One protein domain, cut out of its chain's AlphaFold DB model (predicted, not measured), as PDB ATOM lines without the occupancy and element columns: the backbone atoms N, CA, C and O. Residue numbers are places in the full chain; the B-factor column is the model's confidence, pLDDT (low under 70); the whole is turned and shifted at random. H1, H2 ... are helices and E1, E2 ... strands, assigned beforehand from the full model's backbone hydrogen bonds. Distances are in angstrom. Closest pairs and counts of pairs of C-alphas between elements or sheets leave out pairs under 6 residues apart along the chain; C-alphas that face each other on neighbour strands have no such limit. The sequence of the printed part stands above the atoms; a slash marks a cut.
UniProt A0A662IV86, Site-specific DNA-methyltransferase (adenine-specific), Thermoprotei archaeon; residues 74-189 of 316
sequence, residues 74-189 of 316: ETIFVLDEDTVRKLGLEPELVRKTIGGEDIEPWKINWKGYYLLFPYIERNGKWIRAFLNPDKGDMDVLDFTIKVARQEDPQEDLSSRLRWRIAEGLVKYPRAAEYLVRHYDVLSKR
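This is residues 74 to 189 of the 316 residues of the protein "Site-specific DNA-methyltransferase (adenine-specific)" of Thermoprotei archaeon (UniProt A0A662IV86). What is the main picture? At one end of an elongated domain is a small antiparallel sheet, E1 E3 E2, with H2 over it and the E2 to E3 loop reaching far out; at the other end H3 and H4 lie side by side as a helical hairpin, with the loop of residues 143 to 156 beyond H3. H4 is in the middle, between the sheet and H3, and the E4 and E5 hairpin turns away from the sheet. What is it made of? The printed part has 116 residues with five named helices and five named strands, in the order H1 E1 H2 E2 E3 E4 E5 H3 H4 H5; the class is mixed, helices and strands, with under half of the residues in named elements. It is only just loose, close to compact, with a radius of gyration of the C-alphas of 16.3 A and spans of 55 by 31 by 26 A.

Where do the first elements lie? H1 is residues 74 to 77, with C-alpha 74 at (-38.612, 0.727, -12.322), followed by E1, residues 78 to 80, and H2, residues 81 to 87, 10.0 A long. Which strands come next? E2 is residues 94 to 98, 13.0 A long, and E3 is residues 113 to 116, 10.0 A. E4 is residues 119 to 122, with C-alpha 119 at (-33.465, 4.013, 3.116), and E5 is residues 125 to 128. Where are the last helices? H3 is residues 157 to 166, 14.2 A long, and H4 is residues 173 to 181, 12.3 A long. H5 is residues 183 to 187 and ends with C-alpha 187 at (-39.326, 14.545, -9.586).

How is the larger sheet paired? E3 is the inner strand, antiparallel to E1, with N 79 and O 114 at 2.8 A, and to E2, with N 115 and O 95 at 2.7 A; E2 and E3 form a hairpin. E1, H2 and E2 are a split strand-helix-strand unit, two strands of one sheet that follow each other among the strands, with a helix between them along the chain and E3 between them in the sheet, and its crossover is right-handed. What is on this sheet? H2 is on it at a height of 9.4 A over the sheet, over E3 and along the strands at 13 degrees on the local plane; their closest C-alphas are those of Glu 81 and Tyr 113, 6.1 A apart. H1 only grazes the sheet with residues 74 to 77. Where does the other hairpin go? E3 runs on into E4 across a break of 2 residues at 76 degrees. E4 and E5 form an antiparallel hairpin, with N 120 and O 127 at 2.8 A. How do the helices stand? H3 and H4 touch at a shallow tilt of 9 degrees, opposite ways, the closest C-alphas being those of Ile 165 and Pro 173, 6.4 A apart, while H2 and H4 are close but not clearly touching, with C-alphas 87 and 174 at 7.2 A. H4 and H5 are near each other, with 5 pairs of C-alphas within 10 A. Every O i to N i+4 pair is within hydrogen-bond range in H2, H3, H4 and H5, and H1 is too short for such a pair.

How large is it? The two C-alphas farthest apart, those of Pro 105 and Gln 150, are 56.2 A apart. Which links are long? E2 to E3 has 14 residues between them and E5 to H3 has 28; in the second, residues 131 to 132 pair antiparallel with residues 138 to 139. Is anything missing or uncertain? The printed part has no cut, its mean pLDDT is 95.7, and no printed residue is under 70.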
ATOM      1  N   GLU A  74     -39.102   2.103 -12.487       95.44
ATOM      2  CA  GLU A  74     -38.612   0.727 -12.322       95.44
ATOM      3  C   GLU A  74     -37.178   0.572 -12.830       95.44
ATOM      4  O   GLU A  74     -36.344   0.044 -12.110       95.44
ATOM      5  N   THR A  75     -36.871   1.123 -14.009       96.06
ATOM      6  CA  THR A  75     -35.527   1.055 -14.616       96.06
ATOM      7  C   THR A  75     -34.457   1.797 -13.817       96.06
ATOM      8  O   THR A  75     -33.269   1.573 -14.017       96.06
ATOM      9  N   ILE A  76     -34.877   2.677 -12.903       98.00
ATOM     10  CA  ILE A  76     -33.979   3.435 -12.035       98.00
ATOM     11  C   ILE A  76     -33.720   2.661 -10.742       98.00
ATOM     12  O   ILE A  76     -32.585   2.622 -10.274       98.00
ATOM     13  N   PHE A  77     -34.757   2.060 -10.154       98.38
ATOM     14  CA  PHE A  77     -34.650   1.404  -8.851       98.38
ATOM     15  C   PHE A  77     -34.325  -0.086  -8.923       98.38
ATOM     16  O   PHE A  77     -33.742  -0.592  -7.971       98.38
ATOM     17  N   VAL A  78     -34.698  -0.793  -9.990       98.25
ATOM     18  CA  VAL A  78     -34.427  -2.224 -10.172       98.25
ATOM     19  C   VAL A  78     -33.251  -2.377 -11.125       98.25
ATOM     20  O   VAL A  78     -33.367  -2.090 -12.313       98.25
ATOM     21  N   LEU A  79     -32.120  -2.825 -10.591       98.50
ATOM     22  CA  LEU A  79     -30.843  -2.912 -11.293       98.50
ATOM     23  C   LEU A  79     -30.369  -4.360 -11.321       98.50
ATOM     24  O   LEU A  79     -30.511  -5.081 -10.331       98.50
ATOM     25  N   ASP A  80     -29.805  -4.796 -12.442       98.25
ATOM     26  CA  ASP A  80     -29.064  -6.054 -12.475       98.25
ATOM     27  C   ASP A  80     -27.730  -5.932 -11.720       98.25
ATOM     28  O   ASP A  80     -27.233  -4.841 -11.414       98.25
ATOM     29  N   GLU A  81     -27.165  -7.083 -11.374       97.38
ATOM     30  CA  GLU A  81     -25.936  -7.180 -10.593       97.38
ATOM     31  C   GLU A  81     -24.738  -6.490 -11.272       97.38
ATOM     32  O   GLU A  81     -23.919  -5.866 -10.595       97.38
ATOM     33  N   ASP A  82     -24.652  -6.541 -12.601       98.00
ATOM     34  CA  ASP A  82     -23.571  -5.909 -13.362       98.00
ATOM     35  C   ASP A  82     -23.663  -4.385 -13.319       98.00
ATOM     36  O   ASP A  82     -22.649  -3.703 -13.149       98.00
ATOM     37  N   THR A  83     -24.875  -3.840 -13.391       98.12
ATOM     38  CA  THR A  83     -25.144  -2.410 -13.245       98.12
ATOM     39  C   THR A  83     -24.787  -1.935 -11.842       98.12
ATOM     40  O   THR A  83     -24.091  -0.927 -11.703       98.12
ATOM     41  N   VAL A  84     -25.177  -2.679 -10.800       98.06
ATOM     42  CA  VAL A  84     -24.784  -2.381  -9.410       98.06
ATOM     43  C   VAL A  84     -23.261  -2.355  -9.269       98.06
ATOM     44  O   VAL A  84     -22.717  -1.391  -8.723       98.06
ATOM     45  N   ARG A  85     -22.567  -3.375  -9.796       97.25
ATOM     46  CA  ARG A  85     -21.096  -3.462  -9.781       97.25
ATOM     47  C   ARG A  85     -20.447  -2.290 -10.511       97.25
ATOM     48  O   ARG A  85     -19.560  -1.646  -9.959       97.25
ATOM     49  N   LYS A  86     -20.900  -1.989 -11.731       98.12
ATOM     50  CA  LYS A  86     -20.356  -0.916 -12.579       98.12
ATOM     51  C   LYS A  86     -20.529   0.465 -11.951       98.12
ATOM     52  O   LYS A  86     -19.648   1.310 -12.082       98.12
ATOM     53  N   LEU A  87     -21.666   0.703 -11.301       97.75
ATOM     54  CA  LEU A  87     -21.946   1.964 -10.616       97.75
ATOM     55  C   LEU A  87     -21.230   2.075  -9.263       97.75
ATOM     56  O   LEU A  87     -21.090   3.185  -8.753       97.75
ATOM     57  N   GLY A  88     -20.781   0.955  -8.685       98.00
ATOM     58  CA  GLY A  88     -20.142   0.928  -7.370       98.00
ATOM     59  C   GLY A  88     -21.068   1.440  -6.266       98.00
ATOM     60  O   GLY A  88     -20.621   2.184  -5.396       98.00
ATOM     61  N   LEU A  89     -22.362   1.106  -6.347       98.12
ATOM     62  CA  LEU A  89     -23.368   1.574  -5.390       98.12
ATOM     63  C   LEU A  89     -23.074   1.058  -3.980       98.12
ATOM     64  O   LEU A  89     -22.657  -0.089  -3.801       98.12
ATOM     65  N   GLU A  90     -23.335   1.896  -2.980       98.38
ATOM     66  CA  GLU A  90     -23.104   1.551  -1.582       98.38
ATOM     67  C   GLU A  90     -23.995   0.367  -1.163       98.38
ATOM     68  O   GLU A  90     -25.224   0.445  -1.296       98.38
ATOM     69  N   PRO A  91     -23.415  -0.734  -0.647       97.00
ATOM     70  CA  PRO A  91     -24.144  -1.976  -0.390       97.00
ATOM     71  C   PRO A  91     -25.276  -1.810   0.634       97.00
ATOM     72  O   PRO A  91     -26.262  -2.542   0.588       97.00
ATOM     73  N   GLU A  92     -25.192  -0.828   1.530       97.44
ATOM     74  CA  GLU A  92     -26.237  -0.510   2.506       97.44
ATOM     75  C   GLU A  92     -27.544  -0.042   1.855       97.44
ATOM     76  O   GLU A  92     -28.622  -0.239   2.429       97.44
ATOM     77  N   LEU A  93     -27.452   0.561   0.666       98.31
ATOM     78  CA  LEU A  93     -28.591   1.051  -0.110       98.31
ATOM     79  C   LEU A  93     -29.000   0.088  -1.221       98.31
ATOM     80  O   LEU A  93     -29.893   0.403  -2.003       98.31
ATOM     81  N   VAL A  94     -28.386  -1.090  -1.294       98.00
ATOM     82  CA  VAL A  94     -28.658  -2.077  -2.334       98.00
ATOM     83  C   VAL A  94     -29.184  -3.359  -1.691       98.00
ATOM     84  O   VAL A  94     -28.565  -3.959  -0.817       98.00
ATOM     85  N   ARG A  95     -30.374  -3.800  -2.106       97.81
ATOM     86  CA  ARG A  95     -31.054  -4.974  -1.530       97.81
ATOM     87  C   ARG A  95     -31.357  -5.983  -2.621       97.81
ATOM     88  O   ARG A  95     -31.957  -5.608  -3.621       97.81
ATOM     89  N   LYS A  96     -31.040  -7.268  -2.428       98.25
ATOM     90  CA  LYS A  96     -31.544  -8.312  -3.336       98.25
ATOM     91  C   LYS A  96     -33.071  -8.231  -3.393       98.25
ATOM     92  O   LYS A  96     -33.725  -8.137  -2.349       98.25
ATOM     93  N   THR A  97     -33.640  -8.270  -4.593       98.50
ATOM     94  CA  THR A  97     -35.086  -8.127  -4.795       98.50
ATOM     95  C   THR A  97     -35.665  -9.257  -5.626       98.50
ATOM     96  O   THR A  97     -34.962  -9.889  -6.410       98.50
ATOM     97  N   ILE A  98     -36.964  -9.492  -5.454       98.31
ATOM     98  CA  ILE A  98     -37.747 -10.455  -6.226       98.31
ATOM     99  C   ILE A  98     -39.070  -9.823  -6.655       98.31
ATOM    100  O   ILE A  98     -39.688  -9.059  -5.905       98.31
ATOM    101  N   GLY A  99     -39.505 -10.141  -7.869       97.31
ATOM    102  CA  GLY A  99     -40.866  -9.922  -8.353       97.31
ATOM    103  C   GLY A  99     -41.666 -11.217  -8.391       97.31
ATOM    104  O   GLY A  99     -41.155 -12.306  -8.124       97.31
ATOM    105  N   GLY A 100     -42.951 -11.108  -8.723       95.19
ATOM    106  CA  GLY A 100     -43.835 -12.266  -8.838       95.19
ATOM    107  C   GLY A 100     -43.327 -13.295  -9.852       95.19
ATOM    108  O   GLY A 100     -43.448 -14.496  -9.630       95.19
ATOM    109  N   GLU A 101     -42.708 -12.851 -10.940       94.06
ATOM    110  CA  GLU A 101     -42.126 -13.700 -11.981       94.06
ATOM    111  C   GLU A 101     -40.929 -14.543 -11.518       94.06
ATOM    112  O   GLU A 101     -40.557 -15.485 -12.216       94.06
ATOM    113  N   ASP A 102     -40.339 -14.226 -10.364       97.06
ATOM    114  CA  ASP A 102     -39.190 -14.944  -9.796       97.06
ATOM    115  C   ASP A 102     -39.629 -16.069  -8.841       97.06
ATOM    116  O   ASP A 102     -38.814 -16.875  -8.397       97.06
ATOM    117  N   ILE A 103     -40.924 -16.145  -8.517       97.19
ATOM    118  CA  ILE A 103     -41.470 -17.121  -7.567       97.19
ATOM    119  C   ILE A 103     -42.057 -18.298  -8.338       97.19
ATOM    120  O   ILE A 103     -43.005 -18.120  -9.100       97.19
ATOM    121  N   GLU A 104     -41.559 -19.504  -8.100       94.75
ATOM    122  CA  GLU A 104     -42.133 -20.767  -8.574       94.75
ATOM    123  C   GLU A 104     -42.678 -21.576  -7.391       94.75
ATOM    124  O   GLU A 104     -42.395 -21.244  -6.237       94.75
ATOM    125  N   PRO A 105     -43.487 -22.629  -7.627       92.38
ATOM    126  CA  PRO A 105     -43.855 -23.525  -6.545       92.38
ATOM    127  C   PRO A 105     -42.589 -23.995  -5.828       92.38
ATOM    128  O   PRO A 105     -41.656 -24.490  -6.465       92.38
ATOM    129  N   TRP A 106     -42.573 -23.838  -4.506       93.31
ATOM    130  CA  TRP A 106     -41.522 -24.300  -3.592       93.31
ATOM    131  C   TRP A 106     -40.211 -23.513  -3.597       93.31
ATOM    132  O   TRP A 106     -39.455 -23.654  -2.636       93.31
ATOM    133  N   LYS A 107     -39.921 -22.697  -4.615       95.00
ATOM    134  CA  LYS A 107     -38.609 -22.050  -4.756       95.00
ATOM    135  C   LYS A 107     -38.677 -20.643  -5.340       95.00
ATOM    136  O   LYS A 107     -39.586 -20.289  -6.086       95.00
ATOM    137  N   ILE A 108     -37.654 -19.865  -5.015       98.06
ATOM    138  CA  ILE A 108     -37.404 -18.539  -5.573       98.06
ATOM    139  C   ILE A 108     -36.245 -18.679  -6.562       98.06
ATOM    140  O   ILE A 108     -35.144 -19.058  -6.168       98.06
ATOM    141  N   ASN A 109     -36.487 -18.372  -7.834       97.44
ATOM    142  CA  ASN A 109     -35.452 -18.305  -8.863       97.44
ATOM    143  C   ASN A 109     -34.997 -16.849  -8.993       97.44
ATOM    144  O   ASN A 109     -35.449 -16.121  -9.877       97.44
ATOM    145  N   TRP A 110     -34.143 -16.405  -8.073       97.62
ATOM    146  CA  TRP A 110     -33.617 -15.045  -8.110       97.62
ATOM    147  C   TRP A 110     -32.718 -14.839  -9.337       97.62
ATOM    148  O   TRP A 110     -31.800 -15.617  -9.578       97.62
ATOM    149  N   LYS A 111     -32.988 -13.783 -10.109       96.50
ATOM    150  CA  LYS A 111     -32.347 -13.515 -11.410       96.50
ATOM    151  C   LYS A 111     -31.203 -12.496 -11.345       96.50
ATOM    152  O   LYS A 111     -30.891 -11.875 -12.350       96.50
ATOM    153  N   GLY A 112     -30.616 -12.275 -10.168       97.50
ATOM    154  CA  GLY A 112     -29.536 -11.295 -10.014       97.50
ATOM    155  C   GLY A 112     -30.005  -9.836  -9.955       97.50
ATOM    156  O   GLY A 112     -29.207  -8.934 -10.186       97.50
ATOM    157  N   TYR A 113     -31.285  -9.582  -9.657       98.25
ATOM    158  CA  TYR A 113     -31.807  -8.220  -9.524       98.25
ATOM    159  C   TYR A 113     -31.683  -7.676  -8.103       98.25
ATOM    160  O   TYR A 113     -31.954  -8.357  -7.103       98.25
ATOM    161  N   TYR A 114     -31.369  -6.392  -8.032       98.62
ATOM    162  CA  TYR A 114     -31.250  -5.610  -6.820       98.62
ATOM    163  C   TYR A 114     -32.151  -4.379  -6.877       98.62
ATOM    164  O   TYR A 114     -32.408  -3.816  -7.936       98.62
ATOM    165  N   LEU A 115     -32.624  -3.952  -5.711       98.19
ATOM    166  CA  LEU A 115     -33.261  -2.663  -5.506       98.19
ATOM    167  C   LEU A 115     -32.230  -1.665  -4.989       98.19
ATOM    168  O   LEU A 115     -31.666  -1.886  -3.915       98.19
ATOM    169  N   LEU A 116     -32.068  -0.541  -5.688       98.69
ATOM    170  CA  LEU A 116     -31.565   0.685  -5.080       98.69
ATOM    171  C   LEU A 116     -32.653   1.224  -4.146       98.69
ATOM    172  O   LEU A 116     -33.705   1.702  -4.574       98.69
ATOM    173  N   PHE A 117     -32.415   1.102  -2.849       98.38
ATOM    174  CA  PHE A 117     -33.370   1.393  -1.799       98.38
ATOM    175  C   PHE A 117     -32.824   2.533  -0.926       98.38
ATOM    176  O   PHE A 117     -31.968   2.286  -0.076       98.38
ATOM    177  N   PRO A 118     -33.293   3.788  -1.109       98.00
ATOM    178  CA  PRO A 118     -32.698   4.992  -0.511       98.00
ATOM    179  C   PRO A 118     -33.080   5.179   0.970       98.00
ATOM    180  O   PRO A 118     -33.385   6.282   1.436       98.00
ATOM    181  N   TYR A 119     -33.087   4.079   1.718       98.19
ATOM    182  CA  TYR A 119     -33.465   4.013   3.116       98.19
ATOM    183  C   TYR A 119     -32.526   3.096   3.889       98.19
ATOM    184  O   TYR A 119     -32.135   2.031   3.417       98.19
ATOM    185  N   ILE A 120     -32.259   3.473   5.132       96.44
ATOM    186  CA  ILE A 120     -31.560   2.656   6.121       96.44
ATOM    187  C   ILE A 120     -32.518   2.258   7.241       96.44
ATOM    188  O   ILE A 120     -33.461   2.982   7.564       96.44
ATOM    189  N   GLU A 121     -32.305   1.086   7.832       95.19
ATOM    190  CA  GLU A 121     -33.095   0.634   8.980       95.19
ATOM    191  C   GLU A 121     -32.544   1.259  10.268       95.19
ATOM    192  O   GLU A 121     -31.364   1.108  10.579       95.19
ATOM    193  N   ARG A 122     -33.402   1.926  11.044       93.69
ATOM    194  CA  ARG A 122     -33.090   2.403  12.399       93.69
ATOM    195  C   ARG A 122     -34.300   2.181  13.296       93.69
ATOM    196  O   ARG A 122     -35.402   2.607  12.955       93.69
ATOM    197  N   ASN A 123     -34.113   1.509  14.433       92.44
ATOM    198  CA  ASN A 123     -35.174   1.232  15.415       92.44
ATOM    199  C   ASN A 123     -36.450   0.622  14.791       92.44
ATOM    200  O   ASN A 123     -37.565   1.051  15.082       92.44
ATOM    201  N   GLY A 124     -36.287  -0.341  13.873       92.50
ATOM    202  CA  GLY A 124     -37.406  -1.009  13.199       92.50
ATOM    203  C   GLY A 124     -38.179  -0.134  12.204       92.50
ATOM    204  O   GLY A 124     -39.274  -0.510  11.786       92.50
ATOM    205  N   LYS A 125     -37.630   1.020  11.800       95.12
ATOM    206  CA  LYS A 125     -38.211   1.918  10.791       95.12
ATOM    207  C   LYS A 125     -37.224   2.200   9.663       95.12
ATOM    208  O   LYS A 125     -36.013   2.188   9.865       95.12
ATOM    209  N   TRP A 126     -37.764   2.490   8.483       96.31
ATOM    210  CA  TRP A 126     -36.986   3.053   7.387       96.31
ATOM    211  C   TRP A 126     -36.757   4.542   7.616       96.31
ATOM    212  O   TRP A 126     -37.713   5.299   7.785       96.31
ATOM    213  N   ILE A 127     -35.496   4.952   7.586       96.12
ATOM    214  CA  ILE A 127     -35.056   6.343   7.632       96.12
ATOM    215  C   ILE A 127     -34.405   6.668   6.291       96.12
ATOM    216  O   ILE A 127     -33.685   5.839   5.742       96.12
ATOM    217  N   ARG A 128     -34.671   7.856   5.743       97.44
ATOM    218  CA  ARG A 128     -34.067   8.299   4.478       97.44
ATOM    219  C   ARG A 128     -32.544   8.299   4.602       97.44
ATOM    220  O   ARG A 128     -32.003   8.802   5.583       97.44
ATOM    221  N   ALA A 129     -31.869   7.730   3.608       97.50
ATOM    222  CA  ALA A 129     -30.419   7.551   3.632       97.50
ATOM    223  C   ALA A 129     -29.633   8.873   3.581       97.50
ATOM    224  O   ALA A 129     -28.491   8.927   4.021       97.50
ATOM    225  N   PHE A 130     -30.255   9.934   3.067       97.81
ATOM    226  CA  PHE A 130     -29.616  11.225   2.827       97.81
ATOM    227  C   PHE A 130     -29.938  12.269   3.902       97.81
ATOM    228  O   PHE A 130     -29.833  13.464   3.648       97.81
ATOM    229  N   LEU A 131     -30.339  11.846   5.103       96.31
ATOM    230  CA  LEU A 131     -30.387  12.750   6.255       96.31
ATOM    231  C   LEU A 131     -28.994  12.881   6.858       96.31
ATOM    232  O   LEU A 131     -28.311  11.877   7.072       96.31
ATOM    233  N   ASN A 132     -28.595  14.115   7.145       93.00
ATOM    234  CA  ASN A 132     -27.340  14.423   7.805       93.00
ATOM    235  C   ASN A 132     -27.605  14.843   9.265       93.00
ATOM    236  O   ASN A 132     -28.104  15.950   9.496       93.00
ATOM    237  N   PRO A 133     -27.285  13.984  10.252       87.88
ATOM    238  CA  PRO A 133     -27.555  14.260  11.661       87.88
ATOM    239  C   PRO A 133     -26.725  15.427  12.209       87.88
ATOM    240  O   PRO A 133     -27.231  16.195  13.025       87.88
ATOM    241  N   ASP A 134     -25.510  15.644  11.696       86.88
ATOM    242  CA  ASP A 134     -24.637  16.759  12.100       86.88
ATOM    243  C   ASP A 134     -25.187  18.123  11.648       86.88
ATOM    244  O   ASP A 134     -24.745  19.182  12.101       86.88
ATOM    245  N   LYS A 135     -26.180  18.108  10.754       84.44
ATOM    246  CA  LYS A 135     -26.931  19.272  10.274       84.44
ATOM    247  C   LYS A 135     -28.391  19.259  10.737       84.44
ATOM    248  O   LYS A 135     -29.243  19.841  10.072       84.44
ATOM    249  N   GLY A 136     -28.692  18.606  11.863       85.81
ATOM    250  CA  GLY A 136     -30.046  18.560  12.425       85.81
ATOM    251  C   GLY A 136     -31.013  17.706  11.601       85.81
ATOM    252  O   GLY A 136     -32.153  18.106  11.384       85.81
ATOM    253  N   ASP A 137     -30.538  16.561  11.101       87.56
ATOM    254  CA  ASP A 137     -31.277  15.638  10.223       87.56
ATOM    255  C   ASP A 137     -31.794  16.288   8.927       87.56
ATOM    256  O   ASP A 137     -32.807  15.885   8.344       87.56
ATOM    257  N   MET A 138     -31.069  17.292   8.438       92.25
ATOM    258  CA  MET A 138     -31.340  17.930   7.156       92.25
ATOM    259  C   MET A 138     -31.121  16.948   6.002       92.25
ATOM    260  O   MET A 138     -30.157  16.184   5.990       92.25
ATOM    261  N   ASP A 139     -32.008  16.978   5.006       96.06
ATOM    262  CA  ASP A 139     -31.891  16.124   3.826       96.06
ATOM    263  C   ASP A 139     -30.926  16.732   2.807       96.06
ATOM    264  O   ASP A 139     -31.229  17.741   2.170       96.06
ATOM    265  N   VAL A 140     -29.761  16.112   2.629       96.50
ATOM    266  CA  VAL A 140     -28.700  16.635   1.758       96.50
ATOM    267  C   VAL A 140     -28.971  16.418   0.271       96.50
ATOM    268  O   VAL A 140     -28.164  16.854  -0.545       96.50
ATOM    269  N   LEU A 141     -30.101  15.813  -0.112       97.19
ATOM    270  CA  LEU A 141     -30.616  15.819  -1.492       97.19
ATOM    271  C   LEU A 141     -31.834  16.737  -1.669       97.19
ATOM    272  O   LEU A 141     -32.496  16.717  -2.714       97.19
ATOM    273  N   ASP A 142     -32.140  17.560  -0.664       95.44
ATOM    274  CA  ASP A 142     -33.041  18.690  -0.824       95.44
ATOM    275  C   ASP A 142     -32.286  19.890  -1.402       95.44
ATOM    276  O   ASP A 142     -31.492  20.550  -0.729       95.44
ATOM    277  N   PHE A 143     -32.518  20.154  -2.683       94.25
ATOM    278  CA  PHE A 143     -31.907  21.269  -3.405       94.25
ATOM    279  C   PHE A 143     -32.725  22.566  -3.318       94.25
ATOM    280  O   PHE A 143     -32.348  23.569  -3.922       94.25
ATOM    281  N   THR A 144     -33.816  22.600  -2.546       91.94
ATOM    282  CA  THR A 144     -34.525  23.861  -2.245       91.94
ATOM    283  C   THR A 144     -33.817  24.689  -1.174       91.94
ATOM    284  O   THR A 144     -34.078  25.879  -1.028       91.94
ATOM    285  N   ILE A 145     -32.881  24.066  -0.460       90.56
ATOM    286  CA  ILE A 145     -32.074  24.676   0.590       90.56
ATOM    287  C   ILE A 145     -30.598  24.669   0.186       90.56
ATOM    288  O   ILE A 145     -30.140  23.751  -0.499       90.56
ATOM    289  N   LYS A 146     -29.850  25.690   0.612       90.56
ATOM    290  CA  LYS A 146     -28.386  25.728   0.522       90.56
ATOM    291  C   LYS A 146     -27.807  25.076   1.774       90.56
ATOM    292  O   LYS A 146     -28.127  25.511   2.879       90.56
ATOM    293  N   VAL A 147     -26.980  24.046   1.605       89.88
ATOM    294  CA  VAL A 147     -26.458  23.258   2.742       89.88
ATOM    295  C   VAL A 147     -24.935  23.222   2.784       89.88
ATOM    296  O   VAL A 147     -24.367  23.155   3.874       89.88
ATOM    297  N   ALA A 148     -24.280  23.308   1.621       89.94
ATOM    298  CA  ALA A 148     -22.833  23.466   1.520       89.94
ATOM    299  C   ALA A 148     -22.456  24.953   1.435       89.94
ATOM    300  O   ALA A 148     -23.220  25.784   0.933       89.94
ATOM    301  N   ARG A 149     -21.273  25.317   1.939       89.06
ATOM    302  CA  ARG A 149     -20.818  26.718   1.996       89.06
ATOM    303  C   ARG A 149     -20.616  27.289   0.596       89.06
ATOM    304  O   ARG A 149     -21.090  28.392   0.308       89.06
ATOM    305  N   GLN A 150     -19.943  26.516  -0.254       87.94
ATOM    306  CA  GLN A 150     -19.556  26.915  -1.614       87.94
ATOM    307  C   GLN A 150     -20.646  26.647  -2.662       87.94
ATOM    308  O   GLN A 150     -20.484  27.004  -3.819       87.94
ATOM    309  N   GLU A 151     -21.780  26.074  -2.253       90.25
ATOM    310  CA  GLU A 151     -22.908  25.802  -3.141       90.25
ATOM    311  C   GLU A 151     -23.566  27.099  -3.638       90.25
ATOM    312  O   GLU A 151     -24.012  27.930  -2.832       90.25
ATOM    313  N   ASP A 152     -23.676  27.241  -4.958       91.00
ATOM    314  CA  ASP A 152     -24.475  28.276  -5.615       91.00
ATOM    315  C   ASP A 152     -25.863  27.708  -5.984       91.00
ATOM    316  O   ASP A 152     -25.956  26.730  -6.728       91.00
ATOM    317  N   PRO A 153     -26.971  28.286  -5.480       90.12
ATOM    318  CA  PRO A 153     -28.322  27.871  -5.857       90.12
ATOM    319  C   PRO A 153     -28.642  27.947  -7.358       90.12
ATOM    320  O   PRO A 153     -29.594  27.286  -7.775       90.12
ATOM    321  N   GLN A 154     -27.896  28.737  -8.143       90.88
ATOM    322  CA  GLN A 154     -28.072  28.867  -9.597       90.88
ATOM    323  C   GLN A 154     -27.385  27.752 -10.398       90.88
ATOM    324  O   GLN A 154     -27.688  27.571 -11.578       90.88
ATOM    325  N   GLU A 155     -26.475  26.995  -9.781       93.06
ATOM    326  CA  GLU A 155     -25.818  25.859 -10.428       93.06
ATOM    327  C   GLU A 155     -26.782  24.687 -10.661       93.06
ATOM    328  O   GLU A 155     -27.786  24.496  -9.963       93.06
ATOM    329  N   ASP A 156     -26.432  23.833 -11.626       95.31
ATOM    330  CA  ASP A 156     -27.141  22.581 -11.853       95.31
ATOM    331  C   ASP A 156     -27.016  21.624 -10.651       95.31
ATOM    332  O   ASP A 156     -26.074  21.681  -9.854       95.31
ATOM    333  N   LEU A 157     -27.963  20.689 -10.530       96.56
ATOM    334  CA  LEU A 157     -28.036  19.775  -9.385       96.56
ATOM    335  C   LEU A 157     -26.778  18.913  -9.206       96.56
ATOM    336  O   LEU A 157     -26.434  18.579  -8.072       96.56
ATOM    337  N   SER A 158     -26.089  18.553 -10.293       96.69
ATOM    338  CA  SER A 158     -24.874  17.736 -10.217       96.69
ATOM    339  C   SER A 158     -23.715  18.547  -9.645       96.69
ATOM    340  O   SER A 158     -22.979  18.051  -8.795       96.69
ATOM    341  N   SER A 159     -23.569  19.808 -10.057       96.19
ATOM    342  CA  SER A 159     -22.580  20.737  -9.492       96.19
ATOM    343  C   SER A 159     -22.839  21.011  -8.013       96.19
ATOM    344  O   SER A 159     -21.949  20.811  -7.184       96.19
ATOM    345  N   ARG A 160     -24.094  21.287  -7.654       97.06
ATOM    346  CA  ARG A 160     -24.500  21.464  -6.254       97.06
ATOM    347  C   ARG A 160     -24.247  20.217  -5.409       97.06
ATOM    348  O   ARG A 160     -23.764  20.324  -4.282       97.06
ATOM    349  N   LEU A 161     -24.522  19.025  -5.943       97.75
ATOM    350  CA  LEU A 161     -24.216  17.765  -5.262       97.75
ATOM    351  C   LEU A 161     -22.707  17.594  -5.028       97.75
ATOM    352  O   LEU A 161     -22.319  17.176  -3.938       97.75
ATOM    353  N   ARG A 162     -21.856  17.940  -6.005       97.25
ATOM    354  CA  ARG A 162     -20.392  17.842  -5.863       97.25
ATOM    355  C   ARG A 162     -19.878  18.664  -4.685       97.25
ATOM    356  O   ARG A 162     -19.069  18.142  -3.922       97.25
ATOM    357  N   TRP A 163     -20.396  19.875  -4.473       96.75
ATOM    358  CA  TRP A 163     -20.061  20.673  -3.287       96.75
ATOM    359  C   TRP A 163     -20.447  19.971  -1.984       96.75
ATOM    360  O   TRP A 163     -19.639  19.875  -1.062       96.75
ATOM    361  N   ARG A 164     -21.659  19.405  -1.920       96.50
ATOM    362  CA  ARG A 164     -22.137  18.666  -0.738       96.50
ATOM    363  C   ARG A 164     -21.295  17.416  -0.455       96.50
ATOM    364  O   ARG A 164     -21.048  17.104   0.707       96.50
ATOM    365  N   ILE A 165     -20.847  16.710  -1.494       97.31
ATOM    366  CA  ILE A 165     -19.943  15.555  -1.369       97.31
ATOM    367  C   ILE A 165     -18.554  16.006  -0.898       97.31
ATOM    368  O   ILE A 165     -18.020  15.414   0.037       97.31
ATOM    369  N   ALA A 166     -17.987  17.057  -1.498       96.81
ATOM    370  CA  ALA A 166     -16.658  17.572  -1.159       96.81
ATOM    371  C   ALA A 166     -16.566  18.060   0.296       96.81
ATOM    372  O   ALA A 166     -15.544  17.871   0.948       96.81
ATOM    373  N   GLU A 167     -17.651  18.628   0.827       95.56
ATOM    374  CA  GLU A 167     -17.760  19.017   2.239       95.56
ATOM    375  C   GLU A 167     -18.097  17.840   3.182       95.56
ATOM    376  O   GLU A 167     -18.297  18.046   4.378       95.56
ATOM    377  N   GLY A 168     -18.179  16.605   2.673       95.31
ATOM    378  CA  GLY A 168     -18.448  15.405   3.471       95.31
ATOM    379  C   GLY A 168     -19.889  15.286   3.979       95.31
ATOM    380  O   GLY A 168     -20.159  14.511   4.893       95.31
ATOM    381  N   LEU A 169     -20.836  16.036   3.406       96.06
ATOM    382  CA  LEU A 169     -22.227  16.062   3.875       96.06
ATOM    383  C   LEU A 169     -23.040  14.850   3.400       96.06
ATOM    384  O   LEU A 169     -24.059  14.518   4.010       96.06
ATOM    385  N   VAL A 170     -22.617  14.205   2.309       97.06
ATOM    386  CA  VAL A 170     -23.331  13.098   1.661       97.06
ATOM    387  C   VAL A 170     -22.672  11.773   2.017       97.06
ATOM    388  O   VAL A 170     -21.622  11.429   1.487       97.06
ATOM    389  N   LYS A 171     -23.328  10.992   2.882       96.75
ATOM    390  CA  LYS A 171     -22.811   9.692   3.337       96.75
ATOM    391  C   LYS A 171     -22.723   8.635   2.226       96.75
ATOM    392  O   LYS A 171     -21.831   7.798   2.264       96.75
ATOM    393  N   TYR A 172     -23.649   8.669   1.267       98.12
ATOM    394  CA  TYR A 172     -23.751   7.694   0.172       98.12
ATOM    395  C   TYR A 172     -23.628   8.410  -1.188       98.12
ATOM    396  O   TYR A 172     -24.642   8.641  -1.860       98.12
ATOM    397  N   PRO A 173     -22.420   8.883  -1.554       98.31
ATOM    398  CA  PRO A 173     -22.208   9.732  -2.724       98.31
ATOM    399  C   PRO A 173     -22.542   9.055  -4.063       98.31
ATOM    400  O   PRO A 173     -23.094   9.720  -4.935       98.31
ATOM    401  N   ARG A 174     -22.280   7.754  -4.249       98.62
ATOM    402  CA  ARG A 174     -22.531   7.050  -5.525       98.62
ATOM    403  C   ARG A 174     -24.020   6.887  -5.787       98.62
ATOM    404  O   ARG A 174     -24.493   7.212  -6.877       98.62
ATOM    405  N   ALA A 175     -24.775   6.456  -4.779       98.62
ATOM    406  CA  ALA A 175     -26.230   6.423  -4.852       98.62
ATOM    407  C   ALA A 175     -26.825   7.823  -5.067       98.62
ATOM    408  O   ALA A 175     -27.742   7.974  -5.875       98.62
ATOM    409  N   ALA A 176     -26.304   8.850  -4.387       98.69
ATOM    410  CA  ALA A 176     -26.740  10.232  -4.577       98.69
ATOM    411  C   ALA A 176     -26.515  10.720  -6.016       98.69
ATOM    412  O   ALA A 176     -27.449  11.222  -6.640       98.69
ATOM    413  N   GLU A 177     -25.309  10.532  -6.559       98.69
ATOM    414  CA  GLU A 177     -24.965  10.883  -7.942       98.69
ATOM    415  C   GLU A 177     -25.896  10.188  -8.935       98.69
ATOM    416  O   GLU A 177     -26.447  10.832  -9.830       98.69
ATOM    417  N   TYR A 178     -26.107   8.881  -8.761       98.69
ATOM    418  CA  TYR A 178     -26.994   8.104  -9.618       98.69
ATOM    419  C   TYR A 178     -28.435   8.629  -9.571       98.69
ATOM    420  O   TYR A 178     -29.027   8.900 -10.613       98.69
ATOM    421  N   LEU A 179     -28.992   8.850  -8.378       98.62
ATOM    422  CA  LEU A 179     -30.351   9.375  -8.235       98.62
ATOM    423  C   LEU A 179     -30.485  10.779  -8.842       98.62
ATOM    424  O   LEU A 179     -31.479  11.044  -9.517       98.62
ATOM    425  N   VAL A 180     -29.500  11.666  -8.650       98.50
ATOM    426  CA  VAL A 180     -29.520  13.033  -9.203       98.50
ATOM    427  C   VAL A 180     -29.478  13.028 -10.731       98.50
ATOM    428  O   VAL A 180     -30.211  13.797 -11.350       98.50
ATOM    429  N   ARG A 181     -28.735  12.109 -11.363       98.12
ATOM    430  CA  ARG A 181     -28.780  11.927 -12.831       98.12
ATOM    431  C   ARG A 181     -30.175  11.567 -13.347       98.12
ATOM    432  O   ARG A 181     -30.492  11.851 -14.496       98.12
ATOM    433  N   HIS A 182     -31.013  10.972 -12.501       97.81
ATOM    434  CA  HIS A 182     -32.392  10.606 -12.817       97.81
ATOM    435  C   HIS A 182     -33.436  11.566 -12.220       97.81
ATOM    436  O   HIS A 182     -34.629  11.246 -12.200       97.81
ATOM    437  N   TYR A 183     -33.014  12.747 -11.754       97.31
ATOM    438  CA  TYR A 183     -33.879  13.700 -11.057       97.31
ATOM    439  C   TYR A 183     -35.138  14.059 -11.850       97.31
ATOM    440  O   TYR A 183     -36.225  14.077 -11.278       97.31
ATOM    441  N   ASP A 184     -35.032  14.306 -13.158       94.69
ATOM    442  CA  ASP A 184     -36.185  14.701 -13.974       94.69
ATOM    443  C   ASP A 184     -37.299  13.649 -13.974       94.69
ATOM    444  O   ASP A 184     -38.465  13.985 -13.770       94.69
ATOM    445  N   VAL A 185     -36.948  12.368 -14.119       95.12
ATOM    446  CA  VAL A 185     -37.921  11.262 -14.097       95.12
ATOM    447  C   VAL A 185     -38.532  11.108 -12.702       95.12
ATOM    448  O   VAL A 185     -39.743  10.935 -12.556       95.12
ATOM    449  N   LEU A 186     -37.699  11.188 -11.662       96.44
ATOM    450  CA  LEU A 186     -38.102  10.939 -10.277       96.44
ATOM    451  C   LEU A 186     -38.867  12.109  -9.635       96.44
ATOM    452  O   LEU A 186     -39.694  11.878  -8.751       96.44
ATOM    453  N   SER A 187     -38.623  13.346 -10.065       94.00
ATOM    454  CA  SER A 187     -39.326  14.545  -9.586       94.00
ATOM    455  C   SER A 187     -40.649  14.782 -10.319       94.00
ATOM    456  O   SER A 187     -41.607  15.253  -9.707       94.00
ATOM    457  N   LYS A 188     -40.745  14.392 -11.598       92.69
ATOM    458  CA  LYS A 188     -41.924  14.600 -12.461       92.69
ATOM    459  C   LYS A 188     -42.699  13.299 -12.725       92.69
ATOM    460  O   LYS A 188     -43.249  13.106 -13.806       92.69
ATOM    461  N   ARG A 189     -42.736  12.382 -11.748       91.19
ATOM    462  CA  ARG A 189     -43.320  11.033 -11.899       91.19
ATOM    463  C   ARG A 189     -44.737  11.064 -12.464       91.19
ATOM    464  O   ARG A 189     -45.670  11.540 -11.818       91.19
TER     465      ARG A 189